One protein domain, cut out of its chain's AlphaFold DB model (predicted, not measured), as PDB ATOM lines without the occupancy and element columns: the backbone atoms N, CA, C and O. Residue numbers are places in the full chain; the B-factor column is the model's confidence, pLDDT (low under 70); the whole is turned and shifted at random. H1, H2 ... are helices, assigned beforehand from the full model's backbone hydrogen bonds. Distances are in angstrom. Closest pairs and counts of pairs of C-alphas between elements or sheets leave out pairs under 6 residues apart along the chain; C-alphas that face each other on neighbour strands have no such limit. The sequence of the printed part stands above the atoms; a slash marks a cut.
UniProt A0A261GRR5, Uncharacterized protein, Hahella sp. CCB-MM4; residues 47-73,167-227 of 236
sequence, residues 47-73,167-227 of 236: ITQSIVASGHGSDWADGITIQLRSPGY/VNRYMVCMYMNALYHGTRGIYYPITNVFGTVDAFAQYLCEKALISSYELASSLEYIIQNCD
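Overview. This is residues 47 to 73 and 167 to 227 of the 236 residues of an uncharacterized protein of Hahella sp. CCB-MM4 (UniProt A0A261GRR5). Two helices, H4 and H5, join end to end as a V, and a third, H2, packs on both: side by side with H4, and at a steep tilt of 47 degrees to H5, which it meets most closely at its own first residue, Val 167. The short H1 packs on H5, tiny H3 sits at the start of H4, and a long stretch with no named element, residues 53 to 73, follows H1. The printed part has 88 residues with five named helices, in the order H1, H2, H3, H4, H5, and no named strand; its class is all helix. It is compact and rounded, with a radius of gyration of the C-alphas of 11.9 A and spans of 32 by 28 by 24 A.

Along the chain. H1 is residues 47 to 52 and begins at C-alpha 47, (-18.115, 52.742, 225.205). H2, residues 167 to 179, measures 18.1 A from first to last C-alpha. H3 is the four residues 191 to 194. H4, residues 197 to 210, begins at C-alpha 197, (-28.327, 62.691, 227.412), and measures 20.3 A. H5, residues 212 to 226, is the longest helix with 15 residues and 20.8 A; it ends at C-alpha 226, (-13.196, 56.883, 237.116).

Arrangement. H1 touches H5, with residues 218 to 222 of H5 alone; the closest C-alphas are those of Thr 48 and Ser 218, 5.7 A apart. They run the same way at a steep tilt of 45 degrees. H1 is apart from H2, H3 and H4. H2 touches H4, closest at the C-alphas of Ala 178 and Val 197, 6.3 A, at a shallow tilt of 17 degrees, opposite ways. H2 also touches H5, closest at the C-alphas of Val 167 and Ala 216, 4.5 A, at a steep tilt of 47 degrees, the same way. H2 and H3 are close but not clearly touching: the closest C-alphas, of Ala 178 and Thr 191, are 7.5 A apart. H3 and H4 only just touch, with 3 pairs of C-alphas within 8 A, and only at the corner; the closest are those of Phe 194 and Phe 200, 5.6 A. H4 touches H5 with residues 204 to 208 of H4 and 215 to 216 of H5 alone; the closest C-alphas are those of Ala 208 and Leu 215, 6.0 A. Their lines stand at a steep tilt of 48 degrees, opposite ways. H3 and H5 are apart. The helix packing is mostly crossed, with one of four tilted pairs shallow. In H1, H2, H4 and H5 every O i to N i+4 pair is within hydrogen-bond range; H3 is too short for such a pair.

Size, cuts and confidence. The two C-alphas farthest apart are those of Gly 63 and Leu 209, 32.4 A. Residues 74 to 166 are not printed, and C-alphas 73 and 167 are 16.7 A apart across this cut, which lies between H1 and H2. The link from H2 to H3, 11 residues, is long; those from H3 to H4 and from H4 to H5 are tight. The mean pLDDT of the printed part is 80.4, and residues 47 to 63 are under 70.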
ATOM      1  N   ILE A  47     -18.566  51.501 224.552       54.25
ATOM      2  CA  ILE A  47     -18.115  52.742 225.205       54.25
ATOM      3  C   ILE A  47     -16.692  52.598 225.754       54.25
ATOM      4  O   ILE A  47     -15.890  53.523 225.680       54.25
ATOM      5  N   THR A  48     -16.374  51.392 226.221       49.19
ATOM      6  CA  THR A  48     -15.074  50.975 226.736       49.19
ATOM      7  C   THR A  48     -13.999  51.081 225.682       49.19
ATOM      8  O   THR A  48     -13.061  51.806 225.926       49.19
ATOM      9  N   GLN A  49     -14.126  50.495 224.487       47.81
ATOM     10  CA  GLN A  49     -13.104  50.639 223.435       47.81
ATOM     11  C   GLN A  49     -12.938  52.085 222.965       47.81
ATOM     12  O   GLN A  49     -11.843  52.474 222.604       47.81
ATOM     13  N   SER A  50     -13.980  52.911 222.947       43.44
ATOM     14  CA  SER A  50     -13.838  54.306 222.503       43.44
ATOM     15  C   SER A  50     -13.212  55.210 223.573       43.44
ATOM     16  O   SER A  50     -12.513  56.165 223.241       43.44
ATOM     17  N   ILE A  51     -13.401  54.875 224.851       46.56
ATOM     18  CA  ILE A  51     -12.714  55.504 225.980       46.56
ATOM     19  C   ILE A  51     -11.270  54.958 226.102       46.56
ATOM     20  O   ILE A  51     -10.334  55.747 226.207       46.56
ATOM     21  N   VAL A  52     -11.081  53.642 225.963       43.72
ATOM     22  CA  VAL A  52      -9.824  52.875 226.088       43.72
ATOM     23  C   VAL A  52      -8.887  53.046 224.887       43.72
ATOM     24  O   VAL A  52      -7.707  53.342 225.059       43.72
ATOM     25  N   ALA A  53      -9.380  52.950 223.650       37.66
ATOM     26  CA  ALA A  53      -8.555  53.067 222.438       37.66
ATOM     27  C   ALA A  53      -8.055  54.494 222.176       37.66
ATOM     28  O   ALA A  53      -7.203  54.692 221.307       37.66
ATOM     29  N   SER A  54      -8.553  55.488 222.912       40.31
ATOM     30  CA  SER A  54      -7.957  56.819 222.878       40.31
ATOM     31  C   SER A  54      -6.619  56.857 223.626       40.31
ATOM     32  O   SER A  54      -5.777  57.693 223.304       40.31
ATOM     33  N   GLY A  55      -6.390  55.986 224.627       34.56
ATOM     34  CA  GLY A  55      -5.256  56.098 225.565       34.56
ATOM     35  C   GLY A  55      -5.110  57.501 226.191       34.56
ATOM     36  O   GLY A  55      -4.067  57.828 226.746       34.56
ATOM     37  N   HIS A  56      -6.141  58.328 226.008       42.47
ATOM     38  CA  HIS A  56      -6.233  59.778 226.116       42.47
ATOM     39  C   HIS A  56      -7.734  60.085 226.114       42.47
ATOM     40  O   HIS A  56      -8.247  60.746 225.206       42.47
ATOM     41  N   GLY A  57      -8.467  59.624 227.135       44.09
ATOM     42  CA  GLY A  57      -9.872  60.012 227.351       44.09
ATOM     43  C   GLY A  57     -10.085  61.538 227.411       44.09
ATOM     44  O   GLY A  57     -11.212  61.996 227.522       44.09
ATOM     45  N   SER A  58      -9.001  62.312 227.303       48.84
ATOM     46  CA  SER A  58      -8.900  63.753 227.182       48.84
ATOM     47  C   SER A  58      -9.496  64.370 225.914       48.84
ATOM     48  O   SER A  58      -9.981  65.481 226.023       48.84
ATOM     49  N   ASP A  59      -9.483  63.757 224.721       57.41
ATOM     50  CA  ASP A  59      -9.831  64.547 223.507       57.41
ATOM     51  C   ASP A  59     -11.341  64.826 223.352       57.41
ATOM     52  O   ASP A  59     -11.740  65.850 222.813       57.41
ATOM     53  N   TRP A  60     -12.206  63.957 223.886       65.12
ATOM     54  CA  TRP A  60     -13.652  64.231 223.956       65.12
ATOM     55  C   TRP A  60     -14.070  64.924 225.259       65.12
ATOM     56  O   TRP A  60     -15.156  65.503 225.341       65.12
ATOM     57  N   ALA A  61     -13.207  64.845 226.271       61.19
ATOM     58  CA  ALA A  61     -13.397  65.400 227.600       61.19
ATOM     59  C   ALA A  61     -12.533  66.663 227.797       61.19
ATOM     60  O   ALA A  61     -12.034  66.917 228.885       61.19
ATOM     61  N   ASP A  62     -12.292  67.420 226.720       64.00
ATOM     62  CA  ASP A  62     -11.610  68.724 226.697       64.00
ATOM     63  C   ASP A  62     -10.274  68.808 227.472       64.00
ATOM     64  O   ASP A  62      -9.913  69.847 228.026       64.00
ATOM     65  N   GLY A  63      -9.513  67.717 227.541       66.31
ATOM     66  CA  GLY A  63      -8.262  67.645 228.299       66.31
ATOM     67  C   GLY A  63      -8.427  67.340 229.788       66.31
ATOM     68  O   GLY A  63      -7.426  67.170 230.483       66.31
ATOM     69  N   ILE A  64      -9.660  67.262 230.285       70.31
ATOM     70  CA  ILE A  64      -9.994  67.065 231.693       70.31
ATOM     71  C   ILE A  64     -10.313  65.588 231.939       70.31
ATOM     72  O   ILE A  64     -11.056  64.933 231.209       70.31
ATOM     73  N   THR A  65      -9.737  65.052 233.009       77.50
ATOM     74  CA  THR A  65      -9.976  63.679 233.449       77.50
ATOM     75  C   THR A  65     -11.450  63.469 233.780       77.50
ATOM     76  O   THR A  65     -12.037  64.244 234.536       77.50
ATOM     77  N   ILE A  66     -12.036  62.391 233.255       82.81
ATOM     78  CA  ILE A  66     -13.409  61.993 233.576       82.81
ATOM     79  C   ILE A  66     -13.525  61.738 235.079       82.81
ATOM     80  O   ILE A  66     -12.670  61.086 235.676       82.81
ATOM     81  N   GLN A  67     -14.602  62.238 235.670       85.19
ATOM     82  CA  GLN A  67     -14.926  62.054 237.079       85.19
ATOM     83  C   GLN A  67     -16.384  61.626 237.193       85.19
ATOM     84  O   GLN A  67     -17.282  62.371 236.802       85.19
ATOM     85  N   LEU A  68     -16.616  60.426 237.712       88.94
ATOM     86  CA  LEU A  68     -17.931  59.814 237.865       88.94
ATOM     87  C   LEU A  68     -18.275  59.628 239.335       88.94
ATOM     88  O   LEU A  68     -17.435  59.706 240.222       88.94
ATOM     89  N   ARG A  69     -19.540  59.357 239.602       90.88
ATOM     90  CA  ARG A  69     -20.028  58.893 240.891       90.88
ATOM     91  C   ARG A  69     -20.472  57.451 240.776       90.88
ATOM     92  O   ARG A  69     -21.178  57.103 239.831       90.88
ATOM     93  N   SER A  70     -20.093  56.648 241.760       90.25
ATOM     94  CA  SER A  70     -20.507  55.254 241.887       90.25
ATOM     95  C   SER A  70     -22.017  55.084 242.137       90.25
ATOM     96  O   SER A  70     -22.687  55.999 242.632       90.25
ATOM     97  N   PRO A  71     -22.573  53.885 241.877       88.00
ATOM     98  CA  PRO A  71     -23.954  53.563 242.224       88.00
ATOM     99  C   PRO A  71     -24.281  53.800 243.707       88.00
ATOM    100  O   PRO A  71     -25.361  54.287 244.030       88.00
ATOM    101  N   GLY A  72     -23.330  53.540 244.613       86.56
ATOM    102  CA  GLY A  72     -23.497  53.787 246.049       86.56
ATOM    103  C   GLY A  72     -23.648  55.271 246.403       86.56
ATOM    104  O   GLY A  72     -24.405  55.620 247.313       86.56
ATOM    105  N   TYR A  73     -22.995  56.172 245.661       89.06
ATOM    106  CA  TYR A  73     -23.238  57.609 245.807       89.06
ATOM    107  C   TYR A  73     -24.671  57.957 245.397       89.06
ATOM    108  O   TYR A  73     -25.375  58.622 246.160       89.06
ATOM    109  N   VAL A 167     -26.506  45.388 235.133       87.81
ATOM    110  CA  VAL A 167     -26.575  46.278 233.957       87.81
ATOM    111  C   VAL A 167     -27.550  47.447 234.130       87.81
ATOM    112  O   VAL A 167     -27.185  48.579 233.812       87.81
ATOM    113  N   ASN A 168     -28.752  47.229 234.676       90.25
ATOM    114  CA  ASN A 168     -29.747  48.290 234.855       90.25
ATOM    115  C   ASN A 168     -29.210  49.346 235.822       90.25
ATOM    116  O   ASN A 168     -29.301  50.546 235.559       90.25
ATOM    117  N   ARG A 169     -28.588  48.897 236.918       90.25
ATOM    118  CA  ARG A 169     -27.966  49.765 237.922       90.25
ATOM    119  C   ARG A 169     -26.878  50.629 237.303       90.25
ATOM    120  O   ARG A 169     -26.844  51.843 237.523       90.25
ATOM    121  N   TYR A 170     -25.998  50.020 236.516       91.50
ATOM    122  CA  TYR A 170     -24.915  50.738 235.859       91.50
ATOM    123  C   TYR A 170     -25.426  51.693 234.781       91.50
ATOM    124  O   TYR A 170     -24.922  52.811 234.686       91.50
ATOM    125  N   MET A 171     -26.469  51.331 234.033       94.19
ATOM    126  CA  MET A 171     -27.123  52.240 233.090       94.19
ATOM    127  C   MET A 171     -27.683  53.478 233.795       94.19
ATOM    128  O   MET A 171     -27.388  54.598 233.375       94.19
ATOM    129  N   VAL A 172     -28.428  53.299 234.895       95.12
ATOM    130  CA  VAL A 172     -28.939  54.417 235.710       95.12
ATOM    131  C   VAL A 172     -27.785  55.270 236.229       95.12
ATOM    132  O   VAL A 172     -27.809  56.489 236.085       95.12
ATOM    133  N   CYS A 173     -26.742  54.648 236.774       93.75
ATOM    134  CA  CYS A 173     -25.560  55.348 237.269       93.75
ATOM    135  C   CYS A 173     -24.910  56.225 236.185       93.75
ATOM    136  O   CYS A 173     -24.637  57.406 236.409       93.75
ATOM    137  N   MET A 174     -24.690  55.675 234.992       94.00
ATOM    138  CA  MET A 174     -24.060  56.398 233.886       94.00
ATOM    139  C   MET A 174     -24.949  57.514 233.342       94.00
ATOM    140  O   MET A 174     -24.452  58.606 233.067       94.00
ATOM    141  N   TYR A 175     -26.260  57.282 233.250       96.25
ATOM    142  CA  TYR A 175     -27.230  58.319 232.900       96.25
ATOM    143  C   TYR A 175     -27.201  59.480 233.902       96.25
ATOM    144  O   TYR A 175     -27.104  60.635 233.498       96.25
ATOM    145  N   MET A 176     -27.203  59.192 235.206       96.00
ATOM    146  CA  MET A 176     -27.151  60.228 236.242       96.00
ATOM    147  C   MET A 176     -25.836  61.013 236.199       96.00
ATOM    148  O   MET A 176     -25.841  62.233 236.347       96.00
ATOM    149  N   ASN A 177     -24.710  60.345 235.930       94.31
ATOM    150  CA  ASN A 177     -23.435  61.023 235.700       94.31
ATOM    151  C   ASN A 177     -23.475  61.946 234.471       94.31
ATOM    152  O   ASN A 177     -22.947  63.054 234.518       94.31
ATOM    153  N   ALA A 178     -24.125  61.526 233.387       94.00
ATOM    154  CA  ALA A 178     -24.280  62.345 232.186       94.00
ATOM    155  C   ALA A 178     -25.183  63.559 232.433       94.00
ATOM    156  O   ALA A 178     -24.831  64.681 232.073       94.00
ATOM    157  N   LEU A 179     -26.321  63.339 233.094       95.50
ATOM    158  CA  LEU A 179     -27.306  64.370 233.408       95.50
ATOM    159  C   LEU A 179     -26.731  65.462 234.319       95.50
ATOM    160  O   LEU A 179     -27.038  66.638 234.147       95.50
ATOM    161  N   TYR A 180     -25.878  65.074 235.270       95.25
ATOM    162  CA  TYR A 180     -25.281  65.974 236.256       95.25
ATOM    163  C   TYR A 180     -23.844  66.398 235.926       95.25
ATOM    164  O   TYR A 180     -23.158  66.945 236.797       95.25
ATOM    165  N   HIS A 181     -23.387  66.196 234.686       91.88
ATOM    166  CA  HIS A 181     -22.099  66.700 234.213       91.88
ATOM    167  C   HIS A 181     -21.904  68.188 234.565       91.88
ATOM    168  O   HIS A 181     -22.802  69.010 234.389       91.88
ATOM    169  N   GLY A 182     -20.722  68.535 235.085       90.19
ATOM    170  CA  GLY A 182     -20.381  69.897 235.512       90.19
ATOM    171  C   GLY A 182     -20.880  70.257 236.916       90.19
ATOM    172  O   GLY A 182     -20.616  71.354 237.407       90.19
ATOM    173  N   THR A 183     -21.569  69.341 237.602       91.44
ATOM    174  CA  THR A 183     -22.074  69.532 238.968       91.44
ATOM    175  C   THR A 183     -21.704  68.341 239.851       91.44
ATOM    176  O   THR A 183     -21.270  67.307 239.361       91.44
ATOM    177  N   ARG A 184     -21.840  68.461 241.182       88.69
ATOM    178  CA  ARG A 184     -21.614  67.349 242.140       88.69
ATOM    179  C   ARG A 184     -20.219  66.691 242.051       88.69
ATOM    180  O   ARG A 184     -20.029  65.560 242.507       88.69
ATOM    181  N   GLY A 185     -19.233  67.416 241.515       87.56
ATOM    182  CA  GLY A 185     -17.885  66.906 241.249       87.56
ATOM    183  C   GLY A 185     -17.826  65.899 240.097       87.56
ATOM    184  O   GLY A 185     -16.900  65.106 240.052       87.56
ATOM    185  N   ILE A 186     -18.830  65.886 239.218       90.75
ATOM    186  CA  ILE A 186     -18.893  65.008 238.053       90.75
ATOM    187  C   ILE A 186     -18.375  65.761 236.837       90.75
ATOM    188  O   ILE A 186     -18.845  66.853 236.507       90.75
ATOM    189  N   TYR A 187     -17.463  65.121 236.120       89.44
ATOM    190  CA  TYR A 187     -17.003  65.549 234.817       89.44
ATOM    191  C   TYR A 187     -17.176  64.402 233.821       89.44
ATOM    192  O   TYR A 187     -16.303  63.557 233.654       89.44
ATOM    193  N   TYR A 188     -18.348  64.357 233.188       88.50
ATOM    194  CA  TYR A 188     -18.679  63.381 232.147       88.50
ATOM    195  C   TYR A 188     -19.384  64.018 230.929       88.50
ATOM    196  O   TYR A 188     -20.606  63.915 230.814       88.50
ATOM    197  N   PRO A 189     -18.660  64.722 230.035       87.62
ATOM    198  CA  PRO A 189     -19.241  65.473 228.908       87.62
ATOM    199  C   PRO A 189     -19.688  64.561 227.749       87.62
ATOM    200  O   PRO A 189     -19.359  64.775 226.585       87.62
ATOM    201  N   ILE A 190     -20.441  63.502 228.047       83.25
ATOM    202  CA  ILE A 190     -20.845  62.483 227.067       83.25
ATOM    203  C   ILE A 190     -21.760  63.049 225.969       83.25
ATOM    204  O   ILE A 190     -21.841  62.511 224.866       83.25
ATOM    205  N   THR A 191     -22.408  64.183 226.237       85.06
ATOM    206  CA  THR A 191     -23.200  64.935 225.260       85.06
ATOM    207  C   THR A 191     -22.355  65.503 224.119       85.06
ATOM    208  O   THR A 191     -22.886  65.663 223.025       85.06
ATOM    209  N   ASN A 192     -21.042  65.706 224.293       84.25
ATOM    210  CA  ASN A 192     -20.142  66.065 223.185       84.25
ATOM    211  C   ASN A 192     -20.067  64.950 222.125       84.25
ATOM    212  O   ASN A 192     -19.779  65.212 220.960       84.25
ATOM    213  N   VAL A 193     -20.345  63.705 222.526       82.44
ATOM    214  CA  VAL A 193     -20.324  62.521 221.659       82.44
ATOM    215  C   VAL A 193     -21.723  62.185 221.141       82.44
ATOM    216  O   VAL A 193     -21.896  61.919 219.953       82.44
ATOM    217  N   PHE A 194     -22.722  62.185 222.026       81.44
ATOM    218  CA  PHE A 194     -24.083  61.725 221.719       81.44
ATOM    219  C   PHE A 194     -25.062  62.854 221.367       81.44
ATOM    220  O   PHE A 194     -26.194  62.590 220.969       81.44
ATOM    221  N   GLY A 195     -24.656  64.116 221.507       86.00
ATOM    222  CA  GLY A 195     -25.498  65.299 221.313       86.00
ATOM    223  C   GLY A 195     -26.425  65.579 222.499       86.00
ATOM    224  O   GLY A 195     -26.475  66.708 222.984       86.00
ATOM    225  N   THR A 196     -27.131  64.564 223.002       90.75
ATOM    226  CA  THR A 196     -28.036  64.682 224.157       90.75
ATOM    227  C   THR A 196     -27.865  63.525 225.139       90.75
ATOM    228  O   THR A 196     -27.356  62.457 224.796       90.75
ATOM    229  N   VAL A 197     -28.307  63.740 226.381       92.06
ATOM    230  CA  VAL A 197     -28.327  62.691 227.412       92.06
ATOM    231  C   VAL A 197     -29.328  61.589 227.037       92.06
ATOM    232  O   VAL A 197     -29.043  60.413 227.241       92.06
ATOM    233  N   ASP A 198     -30.449  61.943 226.406       92.56
ATOM    234  CA  ASP A 198     -31.458  60.975 225.952       92.56
ATOM    235  C   ASP A 198     -30.918  60.055 224.849       92.56
ATOM    236  O   ASP A 198     -31.137  58.847 224.885       92.56
ATOM    237  N   ALA A 199     -30.149  60.595 223.895       88.69
ATOM    238  CA  ALA A 199     -29.499  59.788 222.861       88.69
ATOM    239  C   ALA A 199     -28.470  58.819 223.466       88.69
ATOM    240  O   ALA A 199     -28.340  57.678 223.019       88.69
ATOM    241  N   PHE A 200     -27.766  59.249 224.517       93.00
ATOM    242  CA  PHE A 200     -26.885  58.373 225.282       93.00
ATOM    243  C   PHE A 200     -27.665  57.277 226.029       93.00
ATOM    244  O   PHE A 200     -27.272  56.112 225.982       93.00
ATOM    245  N   ALA A 201     -28.795  57.609 226.660       94.06
ATOM    246  CA  ALA A 201     -29.656  56.636 227.332       94.06
ATOM    247  C   ALA A 201     -30.195  55.577 226.353       94.06
ATOM    248  O   ALA A 201     -30.090  54.377 226.614       94.06
ATOM    249  N   GLN A 202     -30.685  56.002 225.186       91.38
ATOM    250  CA  GLN A 202     -31.136  55.094 224.126       91.38
ATOM    251  C   GLN A 202     -30.008  54.172 223.652       91.38
ATOM    252  O   GLN A 202     -30.203  52.965 223.538       91.38
ATOM    253  N   TYR A 203     -28.799  54.708 223.462       89.62
ATOM    254  CA  TYR A 203     -27.637  53.895 223.111       89.62
ATOM    255  C   TYR A 203     -27.324  52.827 224.171       89.62
ATOM    256  O   TYR A 203     -27.042  51.680 223.822       89.62
ATOM    257  N   LEU A 204     -27.370  53.180 225.462       91.12
ATOM    258  CA  LEU A 204     -27.147  52.220 226.547       91.12
ATOM    259  C   LEU A 204     -28.156  51.073 226.476       91.12
ATOM    260  O   LEU A 204     -27.770  49.911 226.553       91.12
ATOM    261  N   CYS A 205     -29.427  51.402 226.259       90.50
ATOM    262  CA  CYS A 205     -30.483  50.419 226.080       90.50
ATOM    263  C   CYS A 205     -30.233  49.495 224.876       90.50
ATOM    264  O   CYS A 205     -30.264  48.273 225.016       90.50
ATOM    265  N   GLU A 206     -29.928  50.057 223.701       88.69
ATOM    266  CA  GLU A 206     -29.631  49.272 222.497       88.69
ATOM    267  C   GLU A 206     -28.482  48.285 222.732       88.69
ATOM    268  O   GLU A 206     -28.532  47.142 222.280       88.69
ATOM    269  N   LYS A 207     -27.444  48.702 223.466       86.62
ATOM    270  CA  LYS A 207     -26.325  47.824 223.824       86.62
ATOM    271  C   LYS A 207     -26.716  46.762 224.840       86.62
ATOM    272  O   LYS A 207     -26.305  45.617 224.669       86.62
ATOM    273  N   ALA A 208     -27.524  47.115 225.834       87.25
ATOM    274  CA  ALA A 208     -27.987  46.187 226.858       87.25
ATOM    275  C   ALA A 208     -28.825  45.054 226.245       87.25
ATOM    276  O   ALA A 208     -28.649  43.894 226.605       87.25
ATOM    277  N   LEU A 209     -29.673  45.382 225.262       85.88
ATOM    278  CA  LEU A 209     -30.496  44.415 224.527       85.88
ATOM    279  C   LEU A 209     -29.681  43.490 223.609       85.88
ATOM    280  O   LEU A 209     -30.139  42.396 223.290       85.88
ATOM    281  N   ILE A 210     -28.490  43.914 223.171       85.81
ATOM    282  CA  ILE A 210     -27.580  43.081 222.368       85.81
ATOM    283  C   ILE A 210     -26.741  42.170 223.267       85.81
ATOM    284  O   ILE A 210     -26.592  40.986 222.975       85.81
ATOM    285  N   SER A 211     -26.138  42.733 224.316       84.94
ATOM    286  CA  SER A 211     -25.321  41.992 225.274       84.94
ATOM    287  C   SER A 211     -25.248  42.737 226.606       84.94
ATOM    288  O   SER A 211     -24.425  43.638 226.800       84.94
ATOM    289  N   SER A 212     -26.120  42.343 227.531       84.50
ATOM    290  CA  SER A 212     -26.227  42.919 228.874       84.50
ATOM    291  C   SER A 212     -24.945  42.737 229.685       84.50
ATOM    292  O   SER A 212     -24.452  43.708 230.246       84.50
ATOM    293  N   TYR A 213     -24.358  41.537 229.679       83.19
ATOM    294  CA  TYR A 213     -23.123  41.224 230.411       83.19
ATOM    295  C   TYR A 213     -21.912  42.032 229.928       83.19
ATOM    296  O   TYR A 213     -21.149  42.554 230.743       83.19
ATOM    297  N   GLU A 214     -21.738  42.165 228.609       82.50
ATOM    298  CA  GLU A 214     -20.621  42.925 228.028       82.50
ATOM    299  C   GLU A 214     -20.758  44.419 228.321       82.50
ATOM    300  O   GLU A 214     -19.779  45.086 228.671       82.50
ATOM    301  N   LEU A 215     -21.983  44.951 228.212       84.69
ATOM    302  CA  LEU A 215     -22.259  46.329 228.592       84.69
ATOM    303  C   LEU A 215     -22.032  46.529 230.092       84.69
ATOM    304  O   LEU A 215     -21.362  47.480 230.472       84.69
ATOM    305  N   ALA A 216     -22.552  45.649 230.939       85.50
ATOM    306  CA  ALA A 216     -22.413  45.767 232.382       85.50
ATOM    307  C   ALA A 216     -20.949  45.780 232.821       85.50
ATOM    308  O   ALA A 216     -20.532  46.720 233.489       85.50
ATOM    309  N   SER A 217     -20.157  44.805 232.363       80.88
ATOM    310  CA  SER A 217     -18.716  44.720 232.645       80.88
ATOM    311  C   SER A 217     -17.981  45.984 232.193       80.88
ATOM    312  O   SER A 217     -17.127  46.521 232.894       80.88
ATOM    313  N   SER A 218     -18.359  46.492 231.020       82.00
ATOM    314  CA  SER A 218     -17.844  47.735 230.454       82.00
ATOM    315  C   SER A 218     -18.147  48.957 231.325       82.00
ATOM    316  O   SER A 218     -17.256  49.757 231.614       82.00
ATOM    317  N   LEU A 219     -19.401  49.115 231.750       88.06
ATOM    318  CA  LEU A 219     -19.819  50.238 232.582       88.06
ATOM    319  C   LEU A 219     -19.218  50.154 233.982       88.06
ATOM    320  O   LEU A 219     -18.742  51.165 234.493       88.06
ATOM    321  N   GLU A 220     -19.197  48.964 234.579       84.62
ATOM    322  CA  GLU A 220     -18.565  48.710 235.870       84.62
ATOM    323  C   GLU A 220     -17.096  49.113 235.853       84.62
ATOM    324  O   GLU A 220     -16.658  49.871 236.716       84.62
ATOM    325  N   TYR A 221     -16.357  48.670 234.834       81.62
ATOM    326  CA  TYR A 221     -14.950  49.008 234.678       81.62
ATOM    327  C   TYR A 221     -14.739  50.526 234.617       81.62
ATOM    328  O   TYR A 221     -13.881  51.061 235.319       81.62
ATOM    329  N   ILE A 222     -15.547  51.245 233.831       83.56
ATOM    330  CA  ILE A 222     -15.469  52.710 233.740       83.56
ATOM    331  C   ILE A 222     -15.789  53.361 235.093       83.56
ATOM    332  O   ILE A 222     -15.055  54.238 235.543       83.56
ATOM    333  N   ILE A 223     -16.862  52.930 235.758       84.88
ATOM    334  CA  ILE A 223     -17.290  53.468 237.053       84.88
ATOM    335  C   ILE A 223     -16.205  53.256 238.110       84.88
ATOM    336  O   ILE A 223     -15.850  54.200 238.805       84.88
ATOM    337  N   GLN A 224     -15.665  52.041 238.230       82.19
ATOM    338  CA  GLN A 224     -14.658  51.709 239.240       82.19
ATOM    339  C   GLN A 224     -13.356  52.473 239.023       82.19
ATOM    340  O   GLN A 224     -12.728  52.895 239.991       82.19
ATOM    341  N   ASN A 225     -12.951  52.668 237.768       77.12
ATOM    342  CA  ASN A 225     -11.695  53.343 237.477       77.12
ATOM    343  C   ASN A 225     -11.822  54.865 237.498       77.12
ATOM    344  O   ASN A 225     -10.821  55.516 237.763       77.12
ATOM    345  N   CYS A 226     -13.005  55.436 237.263       81.06
ATOM    346  CA  CYS A 226     -13.196  56.883 237.116       81.06
ATOM    347  C   CYS A 226     -14.085  57.513 238.196       81.06
ATOM    348  O   CYS A 226     -14.489  58.665 238.041       81.06
ATOM    349  N   ASP A 227     -14.420  56.788 239.266       79.56
ATOM    350  CA  ASP A 227     -15.141  57.351 240.409       79.56
ATOM    351  C   ASP A 227     -14.336  58.492 241.051       79.56
ATOM    352  O   ASP A 227     -13.119  58.444 241.150       79.56
TER     353      ASP A 227